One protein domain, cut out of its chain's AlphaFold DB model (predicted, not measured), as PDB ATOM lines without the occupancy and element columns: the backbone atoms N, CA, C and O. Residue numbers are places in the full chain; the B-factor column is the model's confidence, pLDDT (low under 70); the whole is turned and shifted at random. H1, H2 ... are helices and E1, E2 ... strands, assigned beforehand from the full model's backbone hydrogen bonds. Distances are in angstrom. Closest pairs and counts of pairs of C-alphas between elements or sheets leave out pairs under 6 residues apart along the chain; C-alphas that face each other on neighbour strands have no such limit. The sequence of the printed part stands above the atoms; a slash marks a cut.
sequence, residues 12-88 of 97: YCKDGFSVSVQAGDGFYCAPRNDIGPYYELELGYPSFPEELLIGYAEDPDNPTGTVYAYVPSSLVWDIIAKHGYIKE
ATOM      1  N   TYR A  12      45.171  74.215  12.577       98.81
ATOM      2  CA  TYR A  12      45.214  73.469  11.322       98.81
ATOM      3  C   TYR A  12      44.737  72.044  11.572       98.81
ATOM      4  O   TYR A  12      45.267  71.358  12.444       98.81
ATOM      5  N   CYS A  13      43.761  71.585  10.797       98.81
ATOM      6  CA  CYS A  13      43.204  70.241  10.868       98.81
ATOM      7  C   CYS A  13      43.822  69.316   9.808       98.81
ATOM      8  O   CYS A  13      44.546  69.757   8.911       98.81
ATOM      9  N   LYS A  14      43.574  68.006   9.921       98.69
ATOM     10  CA  LYS A  14      44.228  66.999   9.064       98.69
ATOM     11  C   LYS A  14      43.810  67.057   7.600       98.69
ATOM     12  O   LYS A  14      44.612  66.683   6.749       98.69
ATOM     13  N   ASP A  15      42.593  67.498   7.310       98.25
ATOM     14  CA  ASP A  15      42.070  67.573   5.942       98.25
ATOM     15  C   ASP A  15      42.413  68.885   5.211       98.25
ATOM     16  O   ASP A  15      42.021  69.076   4.062       98.25
ATOM     17  N   GLY A  16      43.172  69.775   5.856       98.44
ATOM     18  CA  GLY A  16      43.557  71.074   5.311       98.44
ATOM     19  C   GLY A  16      42.675  72.241   5.759       98.44
ATOM     20  O   GLY A  16      43.014  73.381   5.437       98.44
ATOM     21  N   PHE A  17      41.600  72.011   6.526       98.69
ATOM     22  CA  PHE A  17      40.876  73.102   7.181       98.69
ATOM     23  C   PHE A  17      41.775  73.831   8.174       98.69
ATOM     24  O   PHE A  17      42.525  73.220   8.936       98.69
ATOM     25  N   SER A  18      41.687  75.152   8.205       98.81
ATOM     26  CA  SER A  18      42.322  75.956   9.237       98.81
ATOM     27  C   SER A  18      41.455  77.147   9.593       98.81
ATOM     28  O   SER A  18      40.747  77.671   8.736       98.81
ATOM     29  N   VAL A  19      41.534  77.594  10.843       98.81
ATOM     30  CA  VAL A  19      40.730  78.704  11.366       98.81
ATOM     31  C   VAL A  19      41.450  79.361  12.546       98.81
ATOM     32  O   VAL A  19      42.180  78.703  13.291       98.81
ATOM     33  N   SER A  20      41.311  80.679  12.694       98.56
ATOM     34  CA  SER A  20      41.735  81.369  13.916       98.56
ATOM     35  C   SER A  20      40.703  81.094  15.000       98.56
ATOM     36  O   SER A  20      39.524  81.309  14.745       98.56
ATOM     37  N   VAL A  21      41.124  80.639  16.181       98.50
ATOM     38  CA  VAL A  21      40.241  80.431  17.339       98.50
ATOM     39  C   VAL A  21      40.800  81.239  18.500       98.50
ATOM     40  O   VAL A  21      41.908  80.965  18.954       98.50
ATOM     41  N   GLN A  22      40.074  82.251  18.960       98.25
ATOM     42  CA  GLN A  22      40.556  83.208  19.949       98.25
ATOM     43  C   GLN A  22      39.605  83.318  21.143       98.25
ATOM     44  O   GLN A  22      38.398  83.089  21.049       98.25
ATOM     45  N   ALA A  23      40.183  83.669  22.289       97.31
ATOM     46  CA  ALA A  23      39.466  84.005  23.509       97.31
ATOM     47  C   ALA A  23      40.328  84.924  24.382       97.31
ATOM     48  O   ALA A  23      41.558  84.854  24.349       97.31
ATOM     49  N   GLY A  24      39.691  85.800  25.150       96.00
ATOM     50  CA  GLY A  24      40.361  86.833  25.938       96.00
ATOM     51  C   GLY A  24      39.473  88.061  26.115       96.00
ATOM     52  O   GLY A  24      38.442  88.188  25.458       96.00
ATOM     53  N   ASP A  25      39.894  89.006  26.954       95.44
ATOM     54  CA  ASP A  25      39.155  90.261  27.198       95.44
ATOM     55  C   ASP A  25      38.853  91.048  25.897       95.44
ATOM     56  O   ASP A  25      37.806  91.679  25.740       95.44
ATOM     57  N   GLY A  26      39.743  90.937  24.905       94.31
ATOM     58  CA  GLY A  26      39.632  91.612  23.611       94.31
ATOM     59  C   GLY A  26      38.767  90.923  22.550       94.31
ATOM     60  O   GLY A  26      38.548  91.537  21.513       94.31
ATOM     61  N   PHE A  27      38.264  89.708  22.787       97.00
ATOM     62  CA  PHE A  27      37.619  88.878  21.757       97.00
ATOM     63  C   PHE A  27      36.120  88.672  22.016       97.00
ATOM     64  O   PHE A  27      35.640  88.822  23.144       97.00
ATOM     65  N   TYR A  28      35.368  88.299  20.982       97.94
ATOM     66  CA  TYR A  28      33.962  87.898  21.083       97.94
ATOM     67  C   TYR A  28      33.811  86.481  21.653       97.94
ATOM     68  O   TYR A  28      33.459  85.535  20.950       97.94
ATOM     69  N   CYS A  29      34.105  86.330  22.944       97.62
ATOM     70  CA  CYS A  29      34.071  85.057  23.660       97.62
ATOM     71  C   CYS A  29      33.343  85.167  25.007       97.62
ATOM     72  O   CYS A  29      33.098  86.267  25.516       97.62
ATOM     73  N   ALA A  30      33.064  84.022  25.635       97.12
ATOM     74  CA  ALA A  30      32.472  83.966  26.968       97.12
ATOM     75  C   ALA A  30      33.163  82.914  27.864       97.12
ATOM     76  O   ALA A  30      33.310  81.762  27.448       97.12
ATOM     77  N   PRO A  31      33.591  83.277  29.094       96.50
ATOM     78  CA  PRO A  31      33.618  84.638  29.625       96.50
ATOM     79  C   PRO A  31      34.639  85.511  28.873       96.50
ATOM     80  O   PRO A  31      35.679  85.030  28.432       96.50
ATOM     81  N   ARG A  32      34.356  86.808  28.745       95.50
ATOM     82  CA  ARG A  32      35.253  87.776  28.103       95.50
ATOM     83  C   ARG A  32      36.292  88.275  29.109       95.50
ATOM     84  O   ARG A  32      36.101  89.296  29.757       95.50
ATOM     85  N   ASN A  33      37.322  87.467  29.341       94.31
ATOM     86  CA  ASN A  33      38.458  87.749  30.223       94.31
ATOM     87  C   ASN A  33      39.669  86.902  29.799       94.31
ATOM     88  O   ASN A  33      39.530  86.049  28.939       94.31
ATOM     89  N   ASP A  34      40.834  87.082  30.427       93.31
ATOM     90  CA  ASP A  34      42.062  86.335  30.088       93.31
ATOM     91  C   ASP A  34      42.253  85.021  30.885       93.31
ATOM     92  O   ASP A  34      43.371  84.507  30.977       93.31
ATOM     93  N   ILE A  35      41.213  84.514  31.556       92.25
ATOM     94  CA  ILE A  35      41.325  83.417  32.538       92.25
ATOM     95  C   ILE A  35      40.680  82.126  32.014       92.25
ATOM     96  O   ILE A  35      41.268  81.047  32.145       92.25
ATOM     97  N   GLY A  36      39.480  82.220  31.435       92.06
ATOM     98  CA  GLY A  36      38.666  81.053  31.090       92.06
ATOM     99  C   GLY A  36      38.294  80.186  32.316       92.06
ATOM    100  O   GLY A  36      38.419  80.633  33.458       92.06
ATOM    101  N   PRO A  37      37.850  78.928  32.126       96.06
ATOM    102  CA  PRO A  37      37.605  78.274  30.841       96.06
ATOM    103  C   PRO A  37      36.481  78.951  30.043       96.06
ATOM    104  O   PRO A  37      35.580  79.552  30.624       96.06
ATOM    105  N   TYR A  38      36.554  78.851  28.716       96.69
ATOM    106  CA  TYR A  38      35.599  79.472  27.795       96.69
ATOM    107  C   TYR A  38      34.519  78.489  27.329       96.69
ATOM    108  O   TYR A  38      34.802  77.316  27.068       96.69
ATOM    109  N   TYR A  39      33.282  78.967  27.222       97.56
ATOM    110  CA  TYR A  39      32.142  78.232  26.663       97.56
ATOM    111  C   TYR A  39      31.660  78.806  25.324       97.56
ATOM    112  O   TYR A  39      30.963  78.112  24.591       97.56
ATOM    113  N   GLU A  40      32.099  80.011  24.958       98.12
ATOM    114  CA  GLU A  40      31.960  80.581  23.612       98.12
ATOM    115  C   GLU A  40      33.293  81.195  23.176       98.12
ATOM    116  O   GLU A  40      34.041  81.700  24.017       98.12
ATOM    117  N   LEU A  41      33.592  81.151  21.878       98.44
ATOM    118  CA  LEU A  41      34.873  81.524  21.278       98.44
ATOM    119  C   LEU A  41      34.666  82.444  20.070       98.44
ATOM    120  O   LEU A  41      33.649  82.360  19.386       98.44
ATOM    121  N   GLU A  42      35.668  83.268  19.773       98.62
ATOM    122  CA  GLU A  42      35.723  84.009  18.514       98.62
ATOM    123  C   GLU A  42      36.473  83.170  17.479       98.62
ATOM    124  O   GLU A  42      37.611  82.754  17.717       98.62
ATOM    125  N   LEU A  43      35.849  82.918  16.331       98.69
ATOM    126  CA  LEU A  43      36.511  82.294  15.192       98.69
ATOM    127  C   LEU A  43      36.745  83.331  14.098       98.69
ATOM    128  O   LEU A  43      36.026  84.317  13.993       98.69
ATOM    129  N   GLY A  44      37.742  83.116  13.246       98.44
ATOM    130  CA  GLY A  44      37.989  84.049  12.155       98.44
ATOM    131  C   GLY A  44      38.792  83.466  11.011       98.44
ATOM    132  O   GLY A  44      39.687  82.633  11.206       98.44
ATOM    133  N   TYR A  45      38.490  83.972   9.819       98.50
ATOM    134  CA  TYR A  45      39.246  83.726   8.594       98.50
ATOM    135  C   TYR A  45      39.509  82.230   8.333       98.50
ATOM    136  O   TYR A  45      40.676  81.806   8.308       98.50
ATOM    137  N   PRO A  46      38.469  81.383   8.228       98.56
ATOM    138  CA  PRO A  46      38.655  79.979   7.893       98.56
ATOM    139  C   PRO A  46      39.241  79.838   6.478       98.56
ATOM    140  O   PRO A  46      39.004  80.675   5.611       98.56
ATOM    141  N   SER A  47      40.035  78.794   6.226       98.69
ATOM    142  CA  SER A  47      40.683  78.585   4.915       98.69
ATOM    143  C   SER A  47      39.713  78.240   3.789       98.69
ATOM    144  O   SER A  47      40.048  78.411   2.621       98.69
ATOM    145  N   PHE A  48      38.534  77.732   4.130       97.88
ATOM    146  CA  PHE A  48      37.407  77.533   3.229       97.88
ATOM    147  C   PHE A  48      36.101  77.623   4.036       97.88
ATOM    148  O   PHE A  48      36.158  77.529   5.266       97.88
ATOM    149  N   PRO A  49      34.942  77.848   3.389       97.31
ATOM    150  CA  PRO A  49      33.673  78.007   4.094       97.31
ATOM    151  C   PRO A  49      33.320  76.783   4.952       97.31
ATOM    152  O   PRO A  49      33.472  75.647   4.504       97.31
ATOM    153  N   GLU A  50      32.815  77.029   6.160       97.81
ATOM    154  CA  GLU A  50      32.249  76.010   7.049       97.81
ATOM    155  C   GLU A  50      30.772  76.334   7.287       97.81
ATOM    156  O   GLU A  50      30.441  77.349   7.900       97.81
ATOM    157  N   GLU A  51      29.883  75.473   6.794       96.31
ATOM    158  CA  GLU A  51      28.430  75.676   6.828       96.31
ATOM    159  C   GLU A  51      27.895  75.824   8.256       96.31
ATOM    160  O   GLU A  51      27.004  76.637   8.504       96.31
ATOM    161  N   LEU A  52      28.490  75.103   9.212       97.50
ATOM    162  CA  LEU A  52      28.122  75.179  10.624       97.50
ATOM    163  C   LEU A  52      28.437  76.540  11.264       97.50
ATOM    164  O   LEU A  52      27.862  76.872  12.300       97.50
ATOM    165  N   LEU A  53      29.325  77.337  10.658       97.19
ATOM    166  CA  LEU A  53      29.695  78.661  11.156       97.19
ATOM    167  C   LEU A  53      28.874  79.797  10.540       97.19
ATOM    168  O   LEU A  53      28.809  80.856  11.154       97.19
ATOM    169  N   ILE A  54      28.219  79.614   9.386       94.94
ATOM    170  CA  ILE A  54      27.575  80.710   8.626       94.94
ATOM    171  C   ILE A  54      26.622  81.549   9.492       94.94
ATOM    172  O   ILE A  54      26.604  82.771   9.379       94.94
ATOM    173  N   GLY A  55      25.875  80.915  10.402       97.38
ATOM    174  CA  GLY A  55      24.946  81.610  11.303       97.38
ATOM    175  C   GLY A  55      25.601  82.561  12.317       97.38
ATOM    176  O   GLY A  55      24.899  83.367  12.917       97.38
ATOM    177  N   TYR A  56      26.920  82.476  12.500       98.50
ATOM    178  CA  TYR A  56      27.708  83.311  13.412       98.50
ATOM    179  C   TYR A  56      28.534  84.383  12.684       98.50
ATOM    180  O   TYR A  56      29.193  85.179  13.349       98.50
ATOM    181  N   ALA A  57      28.543  84.387  11.346       98.31
ATOM    182  CA  ALA A  57      29.368  85.289  10.547       98.31
ATOM    183  C   ALA A  57      28.953  86.758  10.723       98.31
ATOM    184  O   ALA A  57      27.781  87.095  10.561       98.31
ATOM    185  N   GLU A  58      29.919  87.647  10.964       98.38
ATOM    186  CA  GLU A  58      29.699  89.100  10.892       98.38
ATOM    187  C   GLU A  58      29.424  89.565   9.450       98.38
ATOM    188  O   GLU A  58      28.696  90.532   9.233       98.38
ATOM    189  N   ASP A  59      29.987  88.856   8.467       98.00
ATOM    190  CA  ASP A  59      29.783  89.060   7.029       98.00
ATOM    191  C   ASP A  59      29.504  87.703   6.351       98.00
ATOM    192  O   ASP A  59      30.441  87.006   5.939       98.00
ATOM    193  N   PRO A  60      28.226  87.290   6.264       95.75
ATOM    194  CA  PRO A  60      27.829  86.022   5.653       95.75
ATOM    195  C   PRO A  60      28.151  85.911   4.154       95.75
ATOM    196  O   PRO A  60      28.260  84.793   3.649       95.75
ATOM    197  N   ASP A  61      28.326  87.034   3.450       97.12
ATOM    198  CA  ASP A  61      28.658  87.055   2.020       97.12
ATOM    199  C   ASP A  61      30.163  86.812   1.774       97.12
ATOM    200  O   ASP A  61      30.580  86.524   0.648       97.12
ATOM    201  N   ASN A  62      30.987  86.864   2.829       97.81
ATOM    202  CA  ASN A  62      32.426  86.600   2.799       97.81
ATOM    203  C   ASN A  62      32.865  85.622   3.916       97.81
ATOM    204  O   ASN A  62      33.650  85.978   4.804       97.81
ATOM    205  N   PRO A  63      32.429  84.348   3.871       97.50
ATOM    206  CA  PRO A  63      32.624  83.394   4.967       97.50
ATOM    207  C   PRO A  63      34.102  83.077   5.270       97.50
ATOM    208  O   PRO A  63      34.453  82.688   6.380       97.50
ATOM    209  N   THR A  64      35.023  83.254   4.326       98.44
ATOM    210  CA  THR A  64      36.463  83.049   4.579       98.44
ATOM    211  C   THR A  64      37.189  84.310   5.038       98.44
ATOM    212  O   THR A  64      38.344  84.237   5.451       98.44
ATOM    213  N   GLY A  65      36.542  85.473   4.951       98.38
ATOM    214  CA  GLY A  65      37.121  86.781   5.250       98.38
ATOM    215  C   GLY A  65      36.418  87.513   6.388       98.38
ATOM    216  O   GLY A  65      36.504  88.735   6.451       98.38
ATOM    217  N   THR A  66      35.727  86.777   7.258       98.62
ATOM    218  CA  THR A  66      34.910  87.332   8.338       98.62
ATOM    219  C   THR A  66      35.256  86.735   9.705       98.62
ATOM    220  O   THR A  66      35.967  85.725   9.813       98.62
ATOM    221  N   VAL A  67      34.762  87.402  10.745       98.56
ATOM    222  CA  VAL A  67      34.773  86.954  12.137       98.56
ATOM    223  C   VAL A  67      33.454  86.250  12.442       98.56
ATOM    224  O   VAL A  67      32.409  86.558  11.875       98.56
ATOM    225  N   TYR A  68      33.525  85.291  13.353       98.75
ATOM    226  CA  TYR A  68      32.410  84.519  13.859       98.75
ATOM    227  C   TYR A  68      32.366  84.699  15.373       98.75
ATOM    228  O   TYR A  68      33.216  84.171  16.096       98.75
ATOM    229  N   ALA A  69      31.421  85.506  15.842       98.31
ATOM    230  CA  ALA A  69      31.357  85.952  17.228       98.31
ATOM    231  C   ALA A  69      30.598  84.950  18.114       98.31
ATOM    232  O   ALA A  69      29.569  84.419  17.704       98.31
ATOM    233  N   TYR A  70      31.072  84.741  19.348       98.25
ATOM    234  CA  TYR A  70      30.386  83.954  20.382       98.25
ATOM    235  C   TYR A  70      29.968  82.538  19.933       98.25
ATOM    236  O   TYR A  70      28.870  82.071  20.225       98.25
ATOM    237  N   VAL A  71      30.849  81.827  19.223       98.50
ATOM    238  CA  VAL A  71      30.579  80.457  18.761       98.50
ATOM    239  C   VAL A  71      30.701  79.482  19.939       98.50
ATOM    240  O   VAL A  71      31.762  79.448  20.572       98.50
ATOM    241  N   PRO A  72      29.686  78.647  20.236       98.31
ATOM    242  CA  PRO A  72      29.753  77.674  21.323       98.31
ATOM    243  C   PRO A  72      30.962  76.746  21.197       98.31
ATOM    244  O   PRO A  72      31.212  76.174  20.136       98.31
ATOM    245  N   SER A  73      31.697  76.542  22.291       97.75
ATOM    246  CA  SER A  73      32.915  75.723  22.281       97.75
ATOM    247  C   SER A  73      32.665  74.274  21.846       97.75
ATOM    248  O   SER A  73      33.550  73.670  21.240       97.75
ATOM    249  N   SER A  74      31.474  73.724  22.108       97.19
ATOM    250  CA  SER A  74      31.053  72.395  21.633       97.19
ATOM    251  C   SER A  74      31.032  72.328  20.117       97.19
ATOM    252  O   SER A  74      31.668  71.455  19.539       97.19
ATOM    253  N   LEU A  75      30.381  73.302  19.484       98.00
ATOM    254  CA  LEU A  75      30.293  73.387  18.033       98.00
ATOM    255  C   LEU A  75      31.680  73.534  17.397       98.00
ATOM    256  O   LEU A  75      31.962  72.914  16.374       98.00
ATOM    257  N   VAL A  76      32.571  74.313  18.020       98.19
ATOM    258  CA  VAL A  76      33.959  74.437  17.554       98.19
ATOM    259  C   VAL A  76      34.660  73.080  17.599       98.19
ATOM    260  O   VAL A  76      35.283  72.690  16.616       98.19
ATOM    261  N   TRP A  77      34.530  72.324  18.692       97.88
ATOM    262  CA  TRP A  77      35.096  70.975  18.777       97.88
ATOM    263  C   TRP A  77      34.482  70.000  17.768       97.88
ATOM    264  O   TRP A  77      35.228  69.208  17.190       97.88
ATOM    265  N   ASP A  78      33.179  70.088  17.498       97.75
ATOM    266  CA  ASP A  78      32.505  69.273  16.482       97.75
ATOM    267  C   ASP A  78      33.049  69.563  15.074       97.75
ATOM    268  O   ASP A  78      33.351  68.633  14.324       97.75
ATOM    269  N   ILE A  79      33.265  70.839  14.729       98.25
ATOM    270  CA  ILE A  79      33.907  71.257  13.469       98.25
ATOM    271  C   ILE A  79      35.340  70.717  13.396       98.25
ATOM    272  O   ILE A  79      35.732  70.104  12.402       98.25
ATOM    273  N   ILE A  80      36.132  70.884  14.459       98.38
ATOM    274  CA  ILE A  80      37.507  70.370  14.510       98.38
ATOM    275  C   ILE A  80      37.534  68.844  14.336       98.38
ATOM    276  O   ILE A  80      38.372  68.326  13.596       98.38
ATOM    277  N   ALA A  81      36.614  68.111  14.968       98.19
ATOM    278  CA  ALA A  81      36.491  66.665  14.813       98.19
ATOM    279  C   ALA A  81      36.082  66.274  13.384       98.19
ATOM    280  O   ALA A  81      36.700  65.381  12.796       98.19
ATOM    281  N   LYS A  82      35.108  66.984  12.794       98.25
ATOM    282  CA  LYS A  82      34.683  66.836  11.392       98.25
ATOM    283  C   LYS A  82      35.858  66.981  10.419       98.25
ATOM    284  O   LYS A  82      35.934  66.221   9.458       98.25
ATOM    285  N   HIS A  83      36.808  67.869  10.712       98.56
ATOM    286  CA  HIS A  83      38.015  68.106   9.906       98.56
ATOM    287  C   HIS A  83      39.217  67.200  10.254       98.56
ATOM    288  O   HIS A  83      40.362  67.438   9.856       98.56
ATOM    289  N   GLY A  84      38.979  66.109  10.989       98.38
ATOM    290  CA  GLY A  84      40.003  65.108  11.298       98.38
ATOM    291  C   GLY A  84      40.893  65.463  12.489       98.38
ATOM    292  O   GLY A  84      41.957  64.854  12.655       98.38
ATOM    293  N   TYR A  85      40.433  66.374  13.347       98.12
ATOM    294  CA  TYR A  85      41.125  66.909  14.516       98.12
ATOM    295  C   TYR A  85      42.344  67.776  14.186       98.12
ATOM    296  O   TYR A  85      42.828  67.841  13.054       98.12
ATOM    297  N   ILE A  86      42.852  68.431  15.230       98.38
ATOM    298  CA  ILE A  86      44.010  69.319  15.179       98.38
ATOM    299  C   ILE A  86      45.257  68.532  14.772       98.38
ATOM    300  O   ILE A  86      45.628  67.538  15.400       98.38
ATOM    301  N   LYS A  87      45.908  69.011  13.718       98.56
ATOM    302  CA  LYS A  87      47.260  68.644  13.311       98.56
ATOM    303  C   LYS A  87      48.285  69.563  13.986       98.56
ATOM    304  O   LYS A  87      49.257  69.064  14.542       98.56
ATOM    305  N   GLU A  88      48.057  70.878  13.942       98.44
ATOM    306  CA  GLU A  88      48.939  71.937  14.468       98.44
ATOM    307  C   GLU A  88      48.102  73.114  15.011       98.44
ATOM    308  O   GLU A  88      46.956  73.298  14.597       98.44
TER     309      GLU A  88
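Overview. This is residues 12 to 88 of the 97 residues of an uncharacterized protein of Candidatus Endolissoclinum sp. TMED37 (UniProt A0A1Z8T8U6). A small, strongly twisted antiparallel sheet, E1 E2 E3, has two short helices on one face, H1 across its strands and H2 beside them; the printed part's ends pair, residues 12 to 13 with E4. The 77 printed residues run E1 E2 H1 E3 H2 E4, mixed in class, under half in named elements. The whole is compact, radius of gyration of the C-alphas 11.8 A, spanning 31 by 28 by 17 A.

Arrangement. E2, residues 40 to 44, forms a hairpin with E1, residues 18 to 22 (N 22 and O 42, 2.8 A), and neighbours E3, residues 67 to 72 (N 43 and O 68, 2.9 A). H1, residues 51 to 56, is close but not clearly touching H2, residues 73 to 82: closest C-alphas Leu 52 and Ile 79, 7.5 A. In H2 every O i to N i+4 pair is within hydrogen-bond range; in H1 0 of 2, with 2 of 3 O i to N i+3 pairs.

Along the chain. E1 begins at C-alpha 18 (42.322, 75.956, 9.237). H2 measures 14.2 A. E4, residues 86 to 88, ends at C-alpha 88 (48.939, 71.937, 14.468).

Size, cuts and confidence. The farthest C-alphas, Ile 35 and Asp 61, are 33.2 A apart. E1 to E2 is a long link. The printed part has no cut; no printed residue is under 70.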